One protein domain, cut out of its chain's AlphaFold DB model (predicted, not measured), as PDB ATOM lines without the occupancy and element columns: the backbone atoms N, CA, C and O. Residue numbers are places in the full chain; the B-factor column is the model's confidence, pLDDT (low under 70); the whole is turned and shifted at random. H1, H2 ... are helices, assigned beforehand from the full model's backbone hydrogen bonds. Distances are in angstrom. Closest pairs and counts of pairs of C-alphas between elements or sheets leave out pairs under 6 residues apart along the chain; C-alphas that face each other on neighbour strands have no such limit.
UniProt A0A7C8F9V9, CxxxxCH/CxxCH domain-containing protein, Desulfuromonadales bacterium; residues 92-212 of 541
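Overview. This is residues 92 to 212 of the 541 residues of the protein "CxxxxCH/CxxCH domain-containing protein" of Desulfuromonadales bacterium (UniProt A0A7C8F9V9). This domain has little regular structure: long winding loops build a rod-shaped body, with three very short helices set far from one another along it. The loop turning at Gly 111 makes one end of the long axis, and Gly 212, just after H3, the other. The 121 printed residues hold H1, H2 and H3 in that order and no named strand; the class is all helix, with only 13 residues in named elements. The whole is compact, radius of gyration of the C-alphas 15.4 A, spanning 58 by 26 by 24 A.

Arrangement. H1, residues 130 to 134, is apart from H2, residues 154 to 157, and from H3, residues 206 to 209; H2 and H3 are also apart. Residues 147 to 148 pair antiparallel with 151 to 152. In H1 the O i to N i+4 pair is within hydrogen-bond range; H2 and H3 are too short for one, and in each the one O i to N i+3 pair is out of range.

Along the chain. H1 begins at C-alpha 130 (93.591, 79.039, 138.186) and measures 5.9 A, H2 5.3 A. H3, 5.2 A, ends at C-alpha 209 (86.602, 99.974, 137.087).

Size, cuts and confidence. The farthest C-alphas, Gly 111 and Gly 212, are 58.6 A apart. The printed part has no cut; both links are long, 19 and 48 residues. Mean pLDDT of the printed part is 73.4, with 40 residues under 70, among them 183 to 194 and 198 to 212.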
ATOM      1  N   SER A  92     102.429  68.953 134.479       81.19
ATOM      2  CA  SER A  92     101.380  69.971 134.551       81.19
ATOM      3  C   SER A  92     101.442  71.011 133.445       81.19
ATOM      4  O   SER A  92     100.612  71.917 133.429       81.19
ATOM      5  N   GLY A  93     102.425  70.938 132.543       83.12
ATOM      6  CA  GLY A  93     102.672  71.922 131.489       83.12
ATOM      7  C   GLY A  93     103.169  73.284 131.995       83.12
ATOM      8  O   GLY A  93     103.859  73.988 131.264       83.12
ATOM      9  N   GLN A  94     102.875  73.642 133.246       81.75
ATOM     10  CA  GLN A  94     103.286  74.877 133.914       81.75
ATOM     11  C   GLN A  94     103.670  74.640 135.373       81.75
ATOM     12  O   GLN A  94     103.307  73.618 135.958       81.75
ATOM     13  N   SER A  95     104.399  75.576 135.976       80.94
ATOM     14  CA  SER A  95     104.803  75.467 137.381       80.94
ATOM     15  C   SER A  95     103.621  75.568 138.351       80.94
ATOM     16  O   SER A  95     102.575  76.153 138.047       80.94
ATOM     17  N   ALA A  96     103.786  74.986 139.542       77.31
ATOM     18  CA  ALA A  96     102.767  75.023 140.591       77.31
ATOM     19  C   ALA A  96     102.544  76.436 141.147       77.31
ATOM     20  O   ALA A  96     101.410  76.807 141.436       77.31
ATOM     21  N   ASP A  97     103.614  77.215 141.288       71.69
ATOM     22  CA  ASP A  97     103.617  78.461 142.053       71.69
ATOM     23  C   ASP A  97     103.218  79.703 141.252       71.69
ATOM     24  O   ASP A  97     102.945  80.734 141.858       71.69
ATOM     25  N   GLY A  98     103.130  79.632 139.923       68.12
ATOM     26  CA  GLY A  98     102.820  80.825 139.132       68.12
ATOM     27  C   GLY A  98     104.047  81.617 138.680       68.12
ATOM     28  O   GLY A  98     103.880  82.597 137.964       68.12
ATOM     29  N   PHE A  99     105.265  81.227 139.067       65.06
ATOM     30  CA  PHE A  99     106.461  82.063 138.889       65.06
ATOM     31  C   PHE A  99     107.641  81.328 138.252       65.06
ATOM     32  O   PHE A  99     108.504  81.964 137.649       65.06
ATOM     33  N   SER A 100     107.688  80.000 138.352       71.44
ATOM     34  CA  SER A 100     108.764  79.198 137.764       71.44
ATOM     35  C   SER A 100     108.482  78.815 136.303       71.44
ATOM     36  O   SER A 100     107.339  78.583 135.911       71.44
ATOM     37  N   THR A 101     109.537  78.693 135.496       78.75
ATOM     38  CA  THR A 101     109.500  78.110 134.140       78.75
ATOM     39  C   THR A 101     109.523  76.581 134.159       78.75
ATOM     40  O   THR A 101     109.414  75.943 133.118       78.75
ATOM     41  N   VAL A 102     109.666  75.959 135.331       83.12
ATOM     42  CA  VAL A 102     109.788  74.503 135.458       83.12
ATOM     43  C   VAL A 102     108.412  73.885 135.730       83.12
ATOM     44  O   VAL A 102     107.839  74.138 136.794       83.12
ATOM     45  N   PRO A 103     107.866  73.057 134.816       83.81
ATOM     46  CA  PRO A 103     106.636  72.313 135.067       83.81
ATOM     47  C   PRO A 103     106.779  71.344 136.243       83.81
ATOM     48  O   PRO A 103     107.872  70.861 136.543       83.81
ATOM     49  N   VAL A 104     105.661  70.999 136.879       83.12
ATOM     50  CA  VAL A 104     105.628  69.871 137.813       83.12
ATOM     51  C   VAL A 104     105.589  68.594 136.991       83.12
ATOM     52  O   VAL A 104     104.692  68.427 136.170       83.12
ATOM     53  N   TYR A 105     106.545  67.697 137.210       84.38
ATOM     54  CA  TYR A 105     106.606  66.415 136.515       84.38
ATOM     55  C   TYR A 105     106.162  65.269 137.422       84.38
ATOM     56  O   TYR A 105     106.547  65.185 138.589       84.38
ATOM     57  N   ALA A 106     105.394  64.347 136.857       85.50
ATOM     58  CA  ALA A 106     105.133  63.046 137.433       85.50
ATOM     59  C   ALA A 106     106.260  62.083 137.044       85.50
ATOM     60  O   ALA A 106     106.659  61.991 135.883       85.50
ATOM     61  N   THR A 107     106.748  61.322 138.023       86.94
ATOM     62  CA  THR A 107     107.641  60.194 137.748       86.94
ATOM     63  C   THR A 107     106.802  58.980 137.370       86.94
ATOM     64  O   THR A 107     106.029  58.487 138.190       86.94
ATOM     65  N   VAL A 108     106.955  58.492 136.138       87.19
ATOM     66  CA  VAL A 108     106.181  57.359 135.609       87.19
ATOM     67  C   VAL A 108     107.130  56.258 135.153       87.19
ATOM     68  O   VAL A 108     108.054  56.495 134.379       87.19
ATOM     69  N   SER A 109     106.907  55.037 135.638       89.00
ATOM     70  CA  SER A 109     107.631  53.854 135.159       89.00
ATOM     71  C   SER A 109     107.048  53.388 133.829       89.00
ATOM     72  O   SER A 109     105.827  53.306 133.688       89.00
ATOM     73  N   TRP A 110     107.896  53.036 132.864       87.81
ATOM     74  CA  TRP A 110     107.428  52.407 131.627       87.81
ATOM     75  C   TRP A 110     106.795  51.039 131.932       87.81
ATOM     76  O   TRP A 110     107.330  50.280 132.739       87.81
ATOM     77  N   GLY A 111     105.639  50.740 131.329       84.00
ATOM     78  CA  GLY A 111     104.780  49.613 131.730       84.00
ATOM     79  C   GLY A 111     103.798  49.943 132.866       84.00
ATOM     80  O   GLY A 111     102.938  49.128 133.188       84.00
ATOM     81  N   GLY A 112     103.914  51.123 133.484       83.06
ATOM     82  CA  GLY A 112     103.017  51.597 134.536       83.06
ATOM     83  C   GLY A 112     101.745  52.266 134.006       83.06
ATOM     84  O   GLY A 112     101.516  52.385 132.804       83.06
ATOM     85  N   THR A 113     100.900  52.735 134.926       75.38
ATOM     86  CA  THR A 113      99.681  53.496 134.611       75.38
ATOM     87  C   THR A 113      99.821  54.931 135.113       75.38
ATOM     88  O   THR A 113     100.216  55.145 136.257       75.38
ATOM     89  N   ALA A 114      99.475  55.908 134.273       71.12
ATOM     90  CA  ALA A 114      99.260  57.291 134.693       71.12
ATOM     91  C   ALA A 114      97.756  57.510 134.913       71.12
ATOM     92  O   ALA A 114      96.946  57.141 134.061       71.12
ATOM     93  N   ALA A 115      97.374  58.067 136.060       69.12
ATOM     94  CA  ALA A 115      95.974  58.324 136.386       69.12
ATOM     95  C   ALA A 115      95.486  59.639 135.751       69.12
ATOM     96  O   ALA A 115      96.268  60.551 135.474       69.12
ATOM     97  N   CYS A 116      94.170  59.786 135.567       65.19
ATOM     98  CA  CYS A 116      93.587  61.108 135.327       65.19
ATOM     99  C   CYS A 116      93.975  62.031 136.493       65.19
ATOM    100  O   CYS A 116      93.865  61.635 137.651       65.19
ATOM    101  N   GLY A 117      94.462  63.237 136.198       69.31
ATOM    102  CA  GLY A 117      95.060  64.103 137.217       69.31
ATOM    103  C   GLY A 117      96.589  64.154 137.188       69.31
ATOM    104  O   GLY A 117      97.168  65.088 137.731       69.31
ATOM    105  N   SER A 118      97.254  63.183 136.542       71.75
ATOM    106  CA  SER A 118      98.723  63.120 136.478       71.75
ATOM    107  C   SER A 118      99.364  64.233 135.646       71.75
ATOM    108  O   SER A 118     100.546  64.502 135.835       71.75
ATOM    109  N   CYS A 119      98.609  64.872 134.747       74.25
ATOM    110  CA  CYS A 119      99.055  66.095 134.081       74.25
ATOM    111  C   CYS A 119      98.684  67.297 134.956       74.25
ATOM    112  O   CYS A 119      99.534  67.875 135.617       74.25
ATOM    113  N   HIS A 120      97.397  67.615 135.067       76.75
ATOM    114  CA  HIS A 120      96.881  68.605 136.011       76.75
ATOM    115  C   HIS A 120      95.703  68.015 136.787       76.75
ATOM    116  O   HIS A 120      95.000  67.145 136.272       76.75
ATOM    117  N   ALA A 121      95.449  68.512 138.000       72.00
ATOM    118  CA  ALA A 121      94.277  68.123 138.782       72.00
ATOM    119  C   ALA A 121      92.976  68.326 137.979       72.00
ATOM    120  O   ALA A 121      92.877  69.259 137.184       72.00
ATOM    121  N   THR A 122      91.981  67.459 138.175       63.22
ATOM    122  CA  THR A 122      90.708  67.485 137.425       63.22
ATOM    123  C   THR A 122      89.594  68.249 138.140       63.22
ATOM    124  O   THR A 122      88.631  68.659 137.505       63.22
ATOM    125  N   THR A 123      89.718  68.456 139.453       60.19
ATOM    126  CA  THR A 123      88.686  69.092 140.293       60.19
ATOM    127  C   THR A 123      89.167  70.356 141.003       60.19
ATOM    128  O   THR A 123      88.351  71.151 141.465       60.19
ATOM    129  N   THR A 124      90.480  70.573 141.118       69.75
ATOM    130  CA  THR A 124      91.048  71.752 141.791       69.75
ATOM    131  C   THR A 124      92.364  72.144 141.126       69.75
ATOM    132  O   THR A 124      93.439  71.717 141.542       69.75
ATOM    133  N   LEU A 125      92.296  72.938 140.054       76.81
ATOM    134  CA  LEU A 125      93.503  73.477 139.423       76.81
ATOM    135  C   LEU A 125      94.097  74.557 140.334       76.81
ATOM    136  O   LEU A 125      93.601  75.681 140.405       76.81
ATOM    137  N   ALA A 126      95.164  74.192 141.041       72.44
ATOM    138  CA  ALA A 126      95.879  75.073 141.959       72.44
ATOM    139  C   ALA A 126      97.159  75.678 141.355       72.44
ATOM    140  O   ALA A 126      97.860  76.409 142.044       72.44
ATOM    141  N   THR A 127      97.480  75.386 140.089       75.81
ATOM    142  CA  THR A 127      98.655  75.955 139.418       75.81
ATOM    143  C   THR A 127      98.471  77.464 139.225       75.81
ATOM    144  O   THR A 127      97.482  77.915 138.634       75.81
ATOM    145  N   GLY A 128      99.396  78.268 139.748       77.19
ATOM    146  CA  GLY A 128      99.296  79.730 139.715       77.19
ATOM    147  C   GLY A 128      97.975  80.240 140.313       77.19
ATOM    148  O   GLY A 128      97.658  79.979 141.469       77.19
ATOM    149  N   THR A 129      97.180  80.977 139.526       78.44
ATOM    150  CA  THR A 129      95.903  81.576 139.979       78.44
ATOM    151  C   THR A 129      94.652  80.941 139.357       78.44
ATOM    152  O   THR A 129      93.576  81.542 139.416       78.44
ATOM    153  N   HIS A 130      94.744  79.727 138.794       81.56
ATOM    154  CA  HIS A 130      93.591  79.039 138.186       81.56
ATOM    155  C   HIS A 130      92.395  78.954 139.139       81.56
ATOM    156  O   HIS A 130      91.296  79.318 138.748       81.56
ATOM    157  N   GLY A 131      92.596  78.581 140.407       79.69
ATOM    158  CA  GLY A 131      91.503  78.501 141.385       79.69
ATOM    159  C   GLY A 131      90.752  79.823 141.604       79.69
ATOM    160  O   GLY A 131      89.563  79.809 141.906       79.69
ATOM    161  N   LYS A 132      91.411  80.974 141.414       77.50
ATOM    162  CA  LYS A 132      90.759  82.293 141.477       77.50
ATOM    163  C   LYS A 132      89.980  82.594 140.202       77.50
ATOM    164  O   LYS A 132      88.856  83.072 140.284       77.50
ATOM    165  N   HIS A 133      90.548  82.278 139.040       77.69
ATOM    166  CA  HIS A 133      89.865  82.461 137.763       77.69
ATOM    167  C   HIS A 133      88.675  81.510 137.611       77.69
ATOM    168  O   HIS A 133      87.627  81.951 137.167       77.69
ATOM    169  N   LEU A 134      88.773  80.258 138.069       78.25
ATOM    170  CA  LEU A 134      87.681  79.276 138.041       78.25
ATOM    171  C   LEU A 134      86.535  79.603 139.010       78.25
ATOM    172  O   LEU A 134      85.422  79.118 138.837       78.25
ATOM    173  N   ALA A 135      86.781  80.451 140.015       74.88
ATOM    174  CA  ALA A 135      85.715  81.001 140.851       74.88
ATOM    175  C   ALA A 135      84.868  82.056 140.108       74.88
ATOM    176  O   ALA A 135      83.771  82.383 140.554       74.88
ATOM    177  N   VAL A 136      85.380  82.595 138.994       69.50
ATOM    178  CA  VAL A 136      84.734  83.641 138.184       69.50
ATOM    179  C   VAL A 136      84.258  83.096 136.834       69.50
ATOM    180  O   VAL A 136      83.129  83.353 136.429       69.50
ATOM    181  N   ALA A 137      85.106  82.335 136.147       69.81
ATOM    182  CA  ALA A 137      84.823  81.660 134.893       69.81
ATOM    183  C   ALA A 137      84.510  80.189 135.175       69.81
ATOM    184  O   ALA A 137      85.346  79.444 135.679       69.81
ATOM    185  N   SER A 138      83.306  79.751 134.822       70.62
ATOM    186  CA  SER A 138      82.862  78.379 135.078       70.62
ATOM    187  C   SER A 138      83.432  77.351 134.096       70.62
ATOM    188  O   SER A 138      83.169  76.161 134.259       70.62
ATOM    189  N   ASN A 139      84.158  77.781 133.058       79.38
ATOM    190  CA  ASN A 139      84.651  76.892 132.012       79.38
ATOM    191  C   ASN A 139      86.048  77.273 131.509       79.38
ATOM    192  O   ASN A 139      86.461  78.429 131.590       79.38
ATOM    193  N   CYS A 140      86.782  76.286 131.001       82.38
ATOM    194  CA  CYS A 140      88.158  76.463 130.553       82.38
ATOM    195  C   CYS A 140      88.239  77.219 129.216       82.38
ATOM    196  O   CYS A 140      89.236  77.896 128.978       82.38
ATOM    197  N   ASP A 141      87.195  77.169 128.382       82.56
ATOM    198  CA  ASP A 141      87.204  77.678 127.004       82.56
ATOM    199  C   ASP A 141      87.222  79.202 126.906       82.56
ATOM    200  O   ASP A 141      87.683  79.760 125.908       82.56
ATOM    201  N   TYR A 142      86.834  79.872 127.991       79.00
ATOM    202  CA  TYR A 142      87.026  81.310 128.164       79.00
ATOM    203  C   TYR A 142      88.481  81.736 127.963       79.00
ATOM    204  O   TYR A 142      88.730  82.839 127.479       79.00
ATOM    205  N   CYS A 143      89.431  80.876 128.334       80.00
ATOM    206  CA  CYS A 143      90.854  81.148 128.185       80.00
ATOM    207  C   CYS A 143      91.567  80.130 127.304       80.00
ATOM    208  O   CYS A 143      92.576  80.485 126.723       80.00
ATOM    209  N   HIS A 144      91.094  78.892 127.178       82.81
ATOM    210  CA  HIS A 144      91.793  77.825 126.465       82.81
ATOM    211  C   HIS A 144      90.981  77.299 125.290       82.81
ATOM    212  O   HIS A 144      89.940  76.673 125.468       82.81
ATOM    213  N   SER A 145      91.476  77.492 124.069       81.31
ATOM    214  CA  SER A 145      90.728  77.117 122.864       81.31
ATOM    215  C   SER A 145      90.372  75.628 122.868       81.31
ATOM    216  O   SER A 145      91.254  74.773 122.942       81.31
ATOM    217  N   GLN A 146      89.075  75.320 122.755       82.81
ATOM    218  CA  GLN A 146      88.544  73.950 122.694       82.81
ATOM    219  C   GLN A 146      88.850  73.081 123.932       82.81
ATOM    220  O   GLN A 146      88.880  71.850 123.833       82.81
ATOM    221  N   ALA A 147      89.067  73.697 125.095       84.44
ATOM    222  CA  ALA A 147      89.158  73.004 126.375       84.44
ATOM    223  C   ALA A 147      87.939  73.346 127.230       84.44
ATOM    224  O   ALA A 147      87.670  74.512 127.474       84.44
ATOM    225  N   TYR A 148      87.225  72.340 127.722       82.25
ATOM    226  CA  TYR A 148      86.059  72.494 128.586       82.25
ATOM    227  C   TYR A 148      86.209  71.614 129.830       82.25
ATOM    228  O   TYR A 148      86.923  70.611 129.813       82.25
ATOM    229  N   VAL A 149      85.482  71.936 130.902       76.88
ATOM    230  CA  VAL A 149      85.534  71.181 132.172       76.88
ATOM    231  C   VAL A 149      85.202  69.694 131.983       76.88
ATOM    232  O   VAL A 149      85.766  68.840 132.662       76.88
ATOM    233  N   THR A 150      84.305  69.370 131.050       77.19
ATOM    234  CA  THR A 150      83.834  67.996 130.803       77.19
ATOM    235  C   THR A 150      84.363  67.375 129.511       77.19
ATOM    236  O   THR A 150      84.102  66.204 129.250       77.19
ATOM    237  N   SER A 151      85.059  68.137 128.667       80.19
ATOM    238  CA  SER A 151      85.492  67.676 127.343       80.19
ATOM    239  C   SER A 151      86.614  68.544 126.797       80.19
ATOM    240  O   SER A 151      86.649  69.736 127.051       80.19
ATOM    241  N   TYR A 152      87.491  67.995 125.971       81.12
ATOM    242  CA  TYR A 152      88.547  68.763 125.316       81.12
ATOM    243  C   TYR A 152      88.812  68.199 123.923       81.12
ATOM    244  O   TYR A 152      88.562  67.019 123.663       81.12
ATOM    245  N   ASN A 153      89.346  69.024 123.025       84.25
ATOM    246  CA  ASN A 153      89.899  68.527 121.773       84.25
ATOM    247  C   ASN A 153      91.270  67.903 122.049       84.25
ATOM    248  O   ASN A 153      92.242  68.582 122.376       84.25
ATOM    249  N   SER A 154      91.358  66.585 121.918       75.25
ATOM    250  CA  SER A 154      92.557  65.840 122.286       75.25
ATOM    251  C   SER A 154      93.749  66.034 121.347       75.25
ATOM    252  O   SER A 154      94.881  65.727 121.726       75.25
ATOM    253  N   THR A 155      93.514  66.579 120.151       76.88
ATOM    254  CA  THR A 155      94.571  66.921 119.193       76.88
ATOM    255  C   THR A 155      95.219  68.261 119.523       76.88
ATOM    256  O   THR A 155      96.409  68.408 119.270       76.88
ATOM    257  N   SER A 156      94.482  69.222 120.093       79.12
ATOM    258  CA  SER A 156      95.024  70.535 120.479       79.12
ATOM    259  C   SER A 156      95.425  70.621 121.952       79.12
ATOM    260  O   SER A 156      96.389  71.293 122.276       79.12
ATOM    261  N   HIS A 157      94.766  69.896 122.858       78.44
ATOM    262  CA  HIS A 157      95.040  70.017 124.296       78.44
ATOM    263  C   HIS A 157      96.379  69.388 124.734       78.44
ATOM    264  O   HIS A 157      96.973  69.819 125.718       78.44
ATOM    265  N   VAL A 158      96.868  68.371 124.010       78.69
ATOM    266  CA  VAL A 158      98.145  67.682 124.295       78.69
ATOM    267  C   VAL A 158      98.989  67.611 123.018       78.69
ATOM    268  O   VAL A 158      99.278  66.540 122.483       78.69
ATOM    269  N   ASN A 159      99.354  68.778 122.485       79.00
ATOM    270  CA  ASN A 159     100.181  68.935 121.279       79.00
ATOM    271  C   ASN A 159     101.569  69.542 121.556       79.00
ATOM    272  O   ASN A 159     102.325  69.773 120.609       79.00
ATOM    273  N   GLY A 160     101.913  69.780 122.826       81.31
ATOM    274  CA  GLY A 160     103.140  70.481 123.203       81.31
ATOM    275  C   GLY A 160     103.003  71.999 123.192       81.31
ATOM    276  O   GLY A 160     104.027  72.677 123.180       81.31
ATOM    277  N   GLN A 161     101.781  72.531 123.165       83.56
ATOM    278  CA  GLN A 161     101.468  73.952 123.257       83.56
ATOM    279  C   GLN A 161     100.349  74.185 124.283       83.56
ATOM    280  O   GLN A 161      99.523  73.317 124.556       83.56
ATOM    281  N   ILE A 162     100.345  75.376 124.869       83.19
ATOM    282  CA  ILE A 162      99.295  75.919 125.718       83.19
ATOM    283  C   ILE A 162      98.533  76.917 124.855       83.19
ATOM    284  O   ILE A 162      98.969  78.055 124.652       83.19
ATOM    285  N   ASP A 163      97.403  76.460 124.330       83.75
ATOM    286  CA  ASP A 163      96.548  77.250 123.452       83.75
ATOM    287  C   ASP A 163      95.645  78.148 124.300       83.75
ATOM    288  O   ASP A 163      94.674  77.680 124.899       83.75
ATOM    289  N   VAL A 164      95.975  79.440 124.371       80.88
ATOM    290  CA  VAL A 164      95.176  80.447 125.084       80.88
ATOM    291  C   VAL A 164      94.417  81.298 124.058       80.88
ATOM    292  O   VAL A 164      95.031  81.859 123.151       80.88
ATOM    293  N   THR A 165      93.086  81.376 124.146       72.94
ATOM    294  CA  THR A 165      92.255  82.271 123.319       72.94
ATOM    295  C   THR A 165      92.587  83.730 123.636       72.94
ATOM    296  O   THR A 165      92.972  84.039 124.759       72.94
ATOM    297  N   SER A 166      92.486  84.633 122.647       61.47
ATOM    298  CA  SER A 166      92.944  86.037 122.717       61.47
ATOM    299  C   SER A 166      92.201  86.903 123.746       61.47
ATOM    300  O   SER A 166      91.498  87.848 123.402       61.47
ATOM    301  N   VAL A 167      92.435  86.633 125.025       66.19
ATOM    302  CA  VAL A 167      92.140  87.496 126.171       66.19
ATOM    303  C   VAL A 167      93.352  88.362 126.522       66.19
ATOM    304  O   VAL A 167      93.500  88.775 127.660       66.19
ATOM    305  N   GLY A 168      94.275  88.598 125.585       69.38
ATOM    306  CA  GLY A 168      95.443  89.444 125.842       69.38
ATOM    307  C   GLY A 168      96.501  88.846 126.775       69.38
ATOM    308  O   GLY A 168      97.269  89.593 127.381       69.38
ATOM    309  N   TYR A 169      96.531  87.517 126.910       78.31
ATOM    310  CA  TYR A 169      97.573  86.794 127.638       78.31
ATOM    311  C   TYR A 169      98.837  86.641 126.780       78.31
ATOM    312  O   TYR A 169      98.764  86.214 125.629       78.31
ATOM    313  N   THR A 170     100.002  86.977 127.333       77.75
ATOM    314  CA  THR A 170     101.250  87.099 126.555       77.75
ATOM    315  C   THR A 170     102.102  85.832 126.477       77.75
ATOM    316  O   THR A 170     103.037  85.800 125.683       77.75
ATOM    317  N   ALA A 171     101.793  84.785 127.249       76.56
ATOM    318  CA  ALA A 171     102.610  83.565 127.315       76.56
ATOM    319  C   ALA A 171     101.852  82.296 126.893       76.56
ATOM    320  O   ALA A 171     101.959  81.251 127.536       76.56
ATOM    321  N   GLY A 172     101.084  82.363 125.802       78.94
ATOM    322  CA  GLY A 172     100.678  81.143 125.092       78.94
ATOM    323  C   GLY A 172     101.888  80.407 124.489       78.94
ATOM    324  O   GLY A 172     102.988  80.960 124.405       78.94
ATOM    325  N   GLY A 173     101.694  79.165 124.049       83.56
ATOM    326  CA  GLY A 173     102.718  78.402 123.328       83.56
ATOM    327  C   GLY A 173     103.439  77.356 124.181       83.56
ATOM    328  O   GLY A 173     102.790  76.540 124.824       83.56
ATOM    329  N   ALA A 174     104.773  77.308 124.155       84.88
ATOM    330  CA  ALA A 174     105.517  76.191 124.742       84.88
ATOM    331  C   ALA A 174     105.297  76.037 126.272       84.88
ATOM    332  O   ALA A 174     105.399  77.017 127.009       84.88
ATOM    333  N   PRO A 175     105.063  74.811 126.771       81.94
ATOM    334  CA  PRO A 175     105.045  74.486 128.195       81.94
ATOM    335  C   PRO A 175     106.318  74.939 128.911       81.94
ATOM    336  O   PRO A 175     107.412  74.847 128.355       81.94
ATOM    337  N   GLY A 176     106.190  75.399 130.155       80.00
ATOM    338  CA  GLY A 176     107.333  75.901 130.919       80.00
ATOM    339  C   GLY A 176     107.926  77.209 130.383       80.00
ATOM    340  O   GLY A 176     109.030  77.591 130.757       80.00
ATOM    341  N   ASN A 177     107.203  77.953 129.544       79.38
ATOM    342  CA  ASN A 177     107.576  79.324 129.169       79.38
ATOM    343  C   ASN A 177     107.403  80.338 130.323       79.38
ATOM    344  O   ASN A 177     107.568  81.540 130.115       79.38
ATOM    345  N   GLY A 178     107.092  79.855 131.531       79.56
ATOM    346  CA  GLY A 178     106.693  80.671 132.666       79.56
ATOM    347  C   GLY A 178     105.255  81.157 132.516       79.56
ATOM    348  O   GLY A 178     104.509  80.734 131.633       79.56
ATOM    349  N   TYR A 179     104.857  82.058 133.402       79.81
ATOM    350  CA  TYR A 179     103.542  82.673 133.339       79.81
ATOM    351  C   TYR A 179     103.613  84.046 132.679       79.81
ATOM    352  O   TYR A 179     104.527  84.836 132.911       79.81
ATOM    353  N   GLY A 180     102.634  84.308 131.822       78.44
ATOM    354  CA  GLY A 180     102.514  85.544 131.069       78.44
ATOM    355  C   GLY A 180     101.794  86.632 131.840       78.44
ATOM    356  O   GLY A 180     101.292  86.460 132.952       78.44
ATOM    357  N   THR A 181     101.701  87.776 131.190       77.19
ATOM    358  CA  THR A 181     100.922  88.925 131.636       77.19
ATOM    359  C   THR A 181      99.601  88.999 130.889       77.19
ATOM    360  O   THR A 181      99.495  88.571 129.741       77.19
ATOM    361  N   CYS A 182      98.585  89.558 131.537       72.44
ATOM    362  CA  CYS A 182      97.256  89.755 130.956       72.44
ATOM    363  C   CYS A 182      97.112  91.172 130.375       72.44
ATOM    364  O   CYS A 182      96.191  91.906 130.725       72.44
ATOM    365  N   SER A 183      98.074  91.606 129.555       64.19
ATOM    366  CA  SER A 183      98.318  93.029 129.281       64.19
ATOM    367  C   SER A 183      97.288  93.749 128.443       64.19
ATOM    368  O   SER A 183      97.197  94.973 128.499       64.19
ATOM    369  N   THR A 184      96.479  92.992 127.720       58.72
ATOM    370  CA  THR A 184      95.331  93.514 126.979       58.72
ATOM    371  C   THR A 184      94.047  92.775 127.352       58.72
ATOM    372  O   THR A 184      93.083  92.782 126.588       58.72
ATOM    373  N   ALA A 185      94.026  92.129 128.524       65.56
ATOM    374  CA  ALA A 185      92.865  91.391 128.993       65.56
ATOM    375  C   ALA A 185      91.739  92.327 129.414       65.56
ATOM    376  O   ALA A 185      91.877  93.097 130.365       65.56
ATOM    377  N   ILE A 186      90.583  92.161 128.768       58.94
ATOM    378  CA  ILE A 186      89.350  92.881 129.100       58.94
ATOM    379  C   ILE A 186      88.931  92.692 130.568       58.94
ATOM    380  O   ILE A 186      88.316  93.574 131.157       58.94
ATOM    381  N   CYS A 187      89.314  91.568 131.184       61.06
ATOM    382  CA  CYS A 187      88.941  91.223 132.554       61.06
ATOM    383  C   CYS A 187      89.726  91.987 133.632       61.06
ATOM    384  O   CYS A 187      89.229  92.120 134.743       61.06
ATOM    385  N   HIS A 188      90.943  92.463 133.343       64.88
ATOM    386  CA  HIS A 188      91.853  92.998 134.371       64.88
ATOM    387  C   HIS A 188      92.020  94.520 134.347       64.88
ATOM    388  O   HIS A 188      92.765  95.030 135.175       64.88
ATOM    389  N   GLY A 189      91.343  95.235 133.434       53.22
ATOM    390  CA  GLY A 189      91.042  96.682 133.482       53.22
ATOM    391  C   GLY A 189      92.178  97.688 133.760       53.22
ATOM    392  O   GLY A 189      91.896  98.872 133.897       53.22
ATOM    393  N   SER A 190      93.439  97.262 133.872       50.91
ATOM    394  CA  SER A 190      94.549  98.033 134.444       50.91
ATOM    395  C   SER A 190      95.725  98.181 133.478       50.91
ATOM    396  O   SER A 190      96.049  97.287 132.699       50.91
ATOM    397  N   ILE A 191      96.405  99.324 133.607       45.66
ATOM    398  CA  ILE A 191      97.580  99.777 132.846       45.66
ATOM    399  C   ILE A 191      98.831  98.955 133.171       45.66
ATOM    400  O   ILE A 191      99.758  98.897 132.366       45.66
ATOM    401  N   THR A 192      98.883  98.372 134.373       55.59
ATOM    402  CA  THR A 192      99.927  97.427 134.766       55.59
ATOM    403  C   THR A 192      99.300  96.045 134.736       55.59
ATOM    404  O   THR A 192      98.563  95.688 135.660       55.59
ATOM    405  N   PRO A 193      99.560  95.284 133.667       60.25
ATOM    406  CA  PRO A 193      99.040  93.943 133.511       60.25
ATOM    407  C   PRO A 193      99.406  93.113 134.735       60.25
ATOM    408  O   PRO A 193     100.601  93.001 135.031       60.25
ATOM    409  N   PRO A 194      98.445  92.505 135.446       67.81
ATOM    410  CA  PRO A 194      98.822  91.523 136.436       67.81
ATOM    411  C   PRO A 194      99.548  90.384 135.711       67.81
ATOM    412  O   PRO A 194      99.087  89.869 134.683       67.81
ATOM    413  N   ALA A 195     100.720  90.025 136.231       74.56
ATOM    414  CA  ALA A 195     101.339  88.761 135.883       74.56
ATOM    415  C   ALA A 195     100.462  87.647 136.455       74.56
ATOM    416  O   ALA A 195      99.994  87.725 137.597       74.56
ATOM    417  N   TRP A 196     100.213  86.617 135.658       77.38
ATOM    418  CA  TRP A 196      99.533  85.442 136.167       77.38
ATOM    419  C   TRP A 196     100.346  84.845 137.321       77.38
ATOM    420  O   TRP A 196     101.565  84.764 137.238       77.38
ATOM    421  N   GLY A 197      99.677  84.467 138.414       70.25
ATOM    422  CA  GLY A 197     100.354  84.055 139.653       70.25
ATOM    423  C   GLY A 197     100.381  85.148 140.726       70.25
ATOM    424  O   GLY A 197     100.451  84.833 141.911       70.25
ATOM    425  N   VAL A 198     100.235  86.425 140.352       68.38
ATOM    426  CA  VAL A 198     100.224  87.547 141.303       68.38
ATOM    427  C   VAL A 198      98.805  87.823 141.795       68.38
ATOM    428  O   VAL A 198      97.896  88.093 141.011       68.38
ATOM    429  N   ASN A 199      98.616  87.801 143.115       59.03
ATOM    430  CA  ASN A 199      97.387  88.277 143.743       59.03
ATOM    431  C   ASN A 199      97.522  89.772 144.067       59.03
ATOM    432  O   ASN A 199      98.400  90.159 144.835       59.03
ATOM    433  N   THR A 200      96.659  90.611 143.492       59.00
ATOM    434  CA  THR A 200      96.599  92.038 143.835       59.00
ATOM    435  C   THR A 200      95.690  92.251 145.043       59.00
ATOM    436  O   THR A 200      94.577  91.724 145.091       59.00
ATOM    437  N   SER A 201      96.137  93.066 146.001       56.44
ATOM    438  CA  SER A 201      95.376  93.457 147.198       56.44
ATOM    439  C   SER A 201      94.226  94.434 146.918       56.44
ATOM    440  O   SER A 201      93.621  94.930 147.859       56.44
ATOM    441  N   ASN A 202      93.951  94.746 145.650       54.84
ATOM    442  CA  ASN A 202      92.893  95.673 145.261       54.84
ATOM    443  C   ASN A 202      91.508  95.095 145.584       54.84
ATOM    444  O   ASN A 202      91.291  93.889 145.415       54.84
ATOM    445  N   ASP A 203      90.576  95.967 145.963       55.97
ATOM    446  CA  ASP A 203      89.157  95.650 146.128       55.97
ATOM    447  C   ASP A 203      88.526  95.172 144.805       55.97
ATOM    448  O   ASP A 203      89.004  95.477 143.709       55.97
ATOM    449  N   SER A 204      87.462  94.365 144.871       59.16
ATOM    450  CA  SER A 204      86.903  93.655 143.705       59.16
ATOM    451  C   SER A 204      86.479  94.569 142.552       59.16
ATOM    452  O   SER A 204      86.619  94.181 141.395       59.16
ATOM    453  N   CYS A 205      86.002  95.780 142.843       58.44
ATOM    454  CA  CYS A 205      85.526  96.739 141.843       58.44
ATOM    455  C   CYS A 205      86.681  97.507 141.181       58.44
ATOM    456  O   CYS A 205      86.685  97.705 139.962       58.44
ATOM    457  N   THR A 206      87.701  97.875 141.962       60.62
ATOM    458  CA  THR A 206      88.897  98.596 141.487       60.62
ATOM    459  C   THR A 206      89.812  97.730 140.617       60.62
ATOM    460  O   THR A 206      90.635  98.241 139.859       60.62
ATOM    461  N   LYS A 207      89.625  96.403 140.635       62.56
ATOM    462  CA  LYS A 207      90.270  95.482 139.682       62.56
ATOM    463  C   LYS A 207      89.840  95.717 138.225       62.56
ATOM    464  O   LYS A 207      90.627  95.413 137.337       62.56
ATOM    465  N   CYS A 208      88.641  96.252 137.972       59.91
ATOM    466  CA  CYS A 208      88.118  96.440 136.609       59.91
ATOM    467  C   CYS A 208      87.693  97.886 136.295       59.91
ATOM    468  O   CYS A 208      87.801  98.308 135.147       59.91
ATOM    469  N   HIS A 209      87.219  98.652 137.285       62.16
ATOM    470  CA  HIS A 209      86.602  99.974 137.087       62.16
ATOM    471  C   HIS A 209      87.466 101.165 137.542       62.16
ATOM    472  O   HIS A 209      86.976 102.294 137.554       62.16
ATOM    473  N   GLY A 210      88.745 100.949 137.878       61.91
ATOM    474  CA  GLY A 210      89.710 102.028 138.113       61.91
ATOM    475  C   GLY A 210      90.465 101.999 139.439       61.91
ATOM    476  O   GLY A 210      90.236 101.137 140.274       61.91
ATOM    477  N   THR A 211      91.348 102.980 139.653       56.25
ATOM    478  CA  THR A 211      92.121 103.152 140.898       56.25
ATOM    479  C   THR A 211      91.717 104.397 141.699       56.25
ATOM    480  O   THR A 211      91.543 105.492 141.153       56.25
ATOM    481  N   GLY A 212      91.649 104.240 143.026       52.44
ATOM    482  CA  GLY A 212      91.455 105.318 144.000       52.44
ATOM    483  C   GLY A 212      92.698 106.181 144.266       52.44
ATOM    484  O   GLY A 212      92.660 107.015 145.159       52.44
TER     485      GLY A 212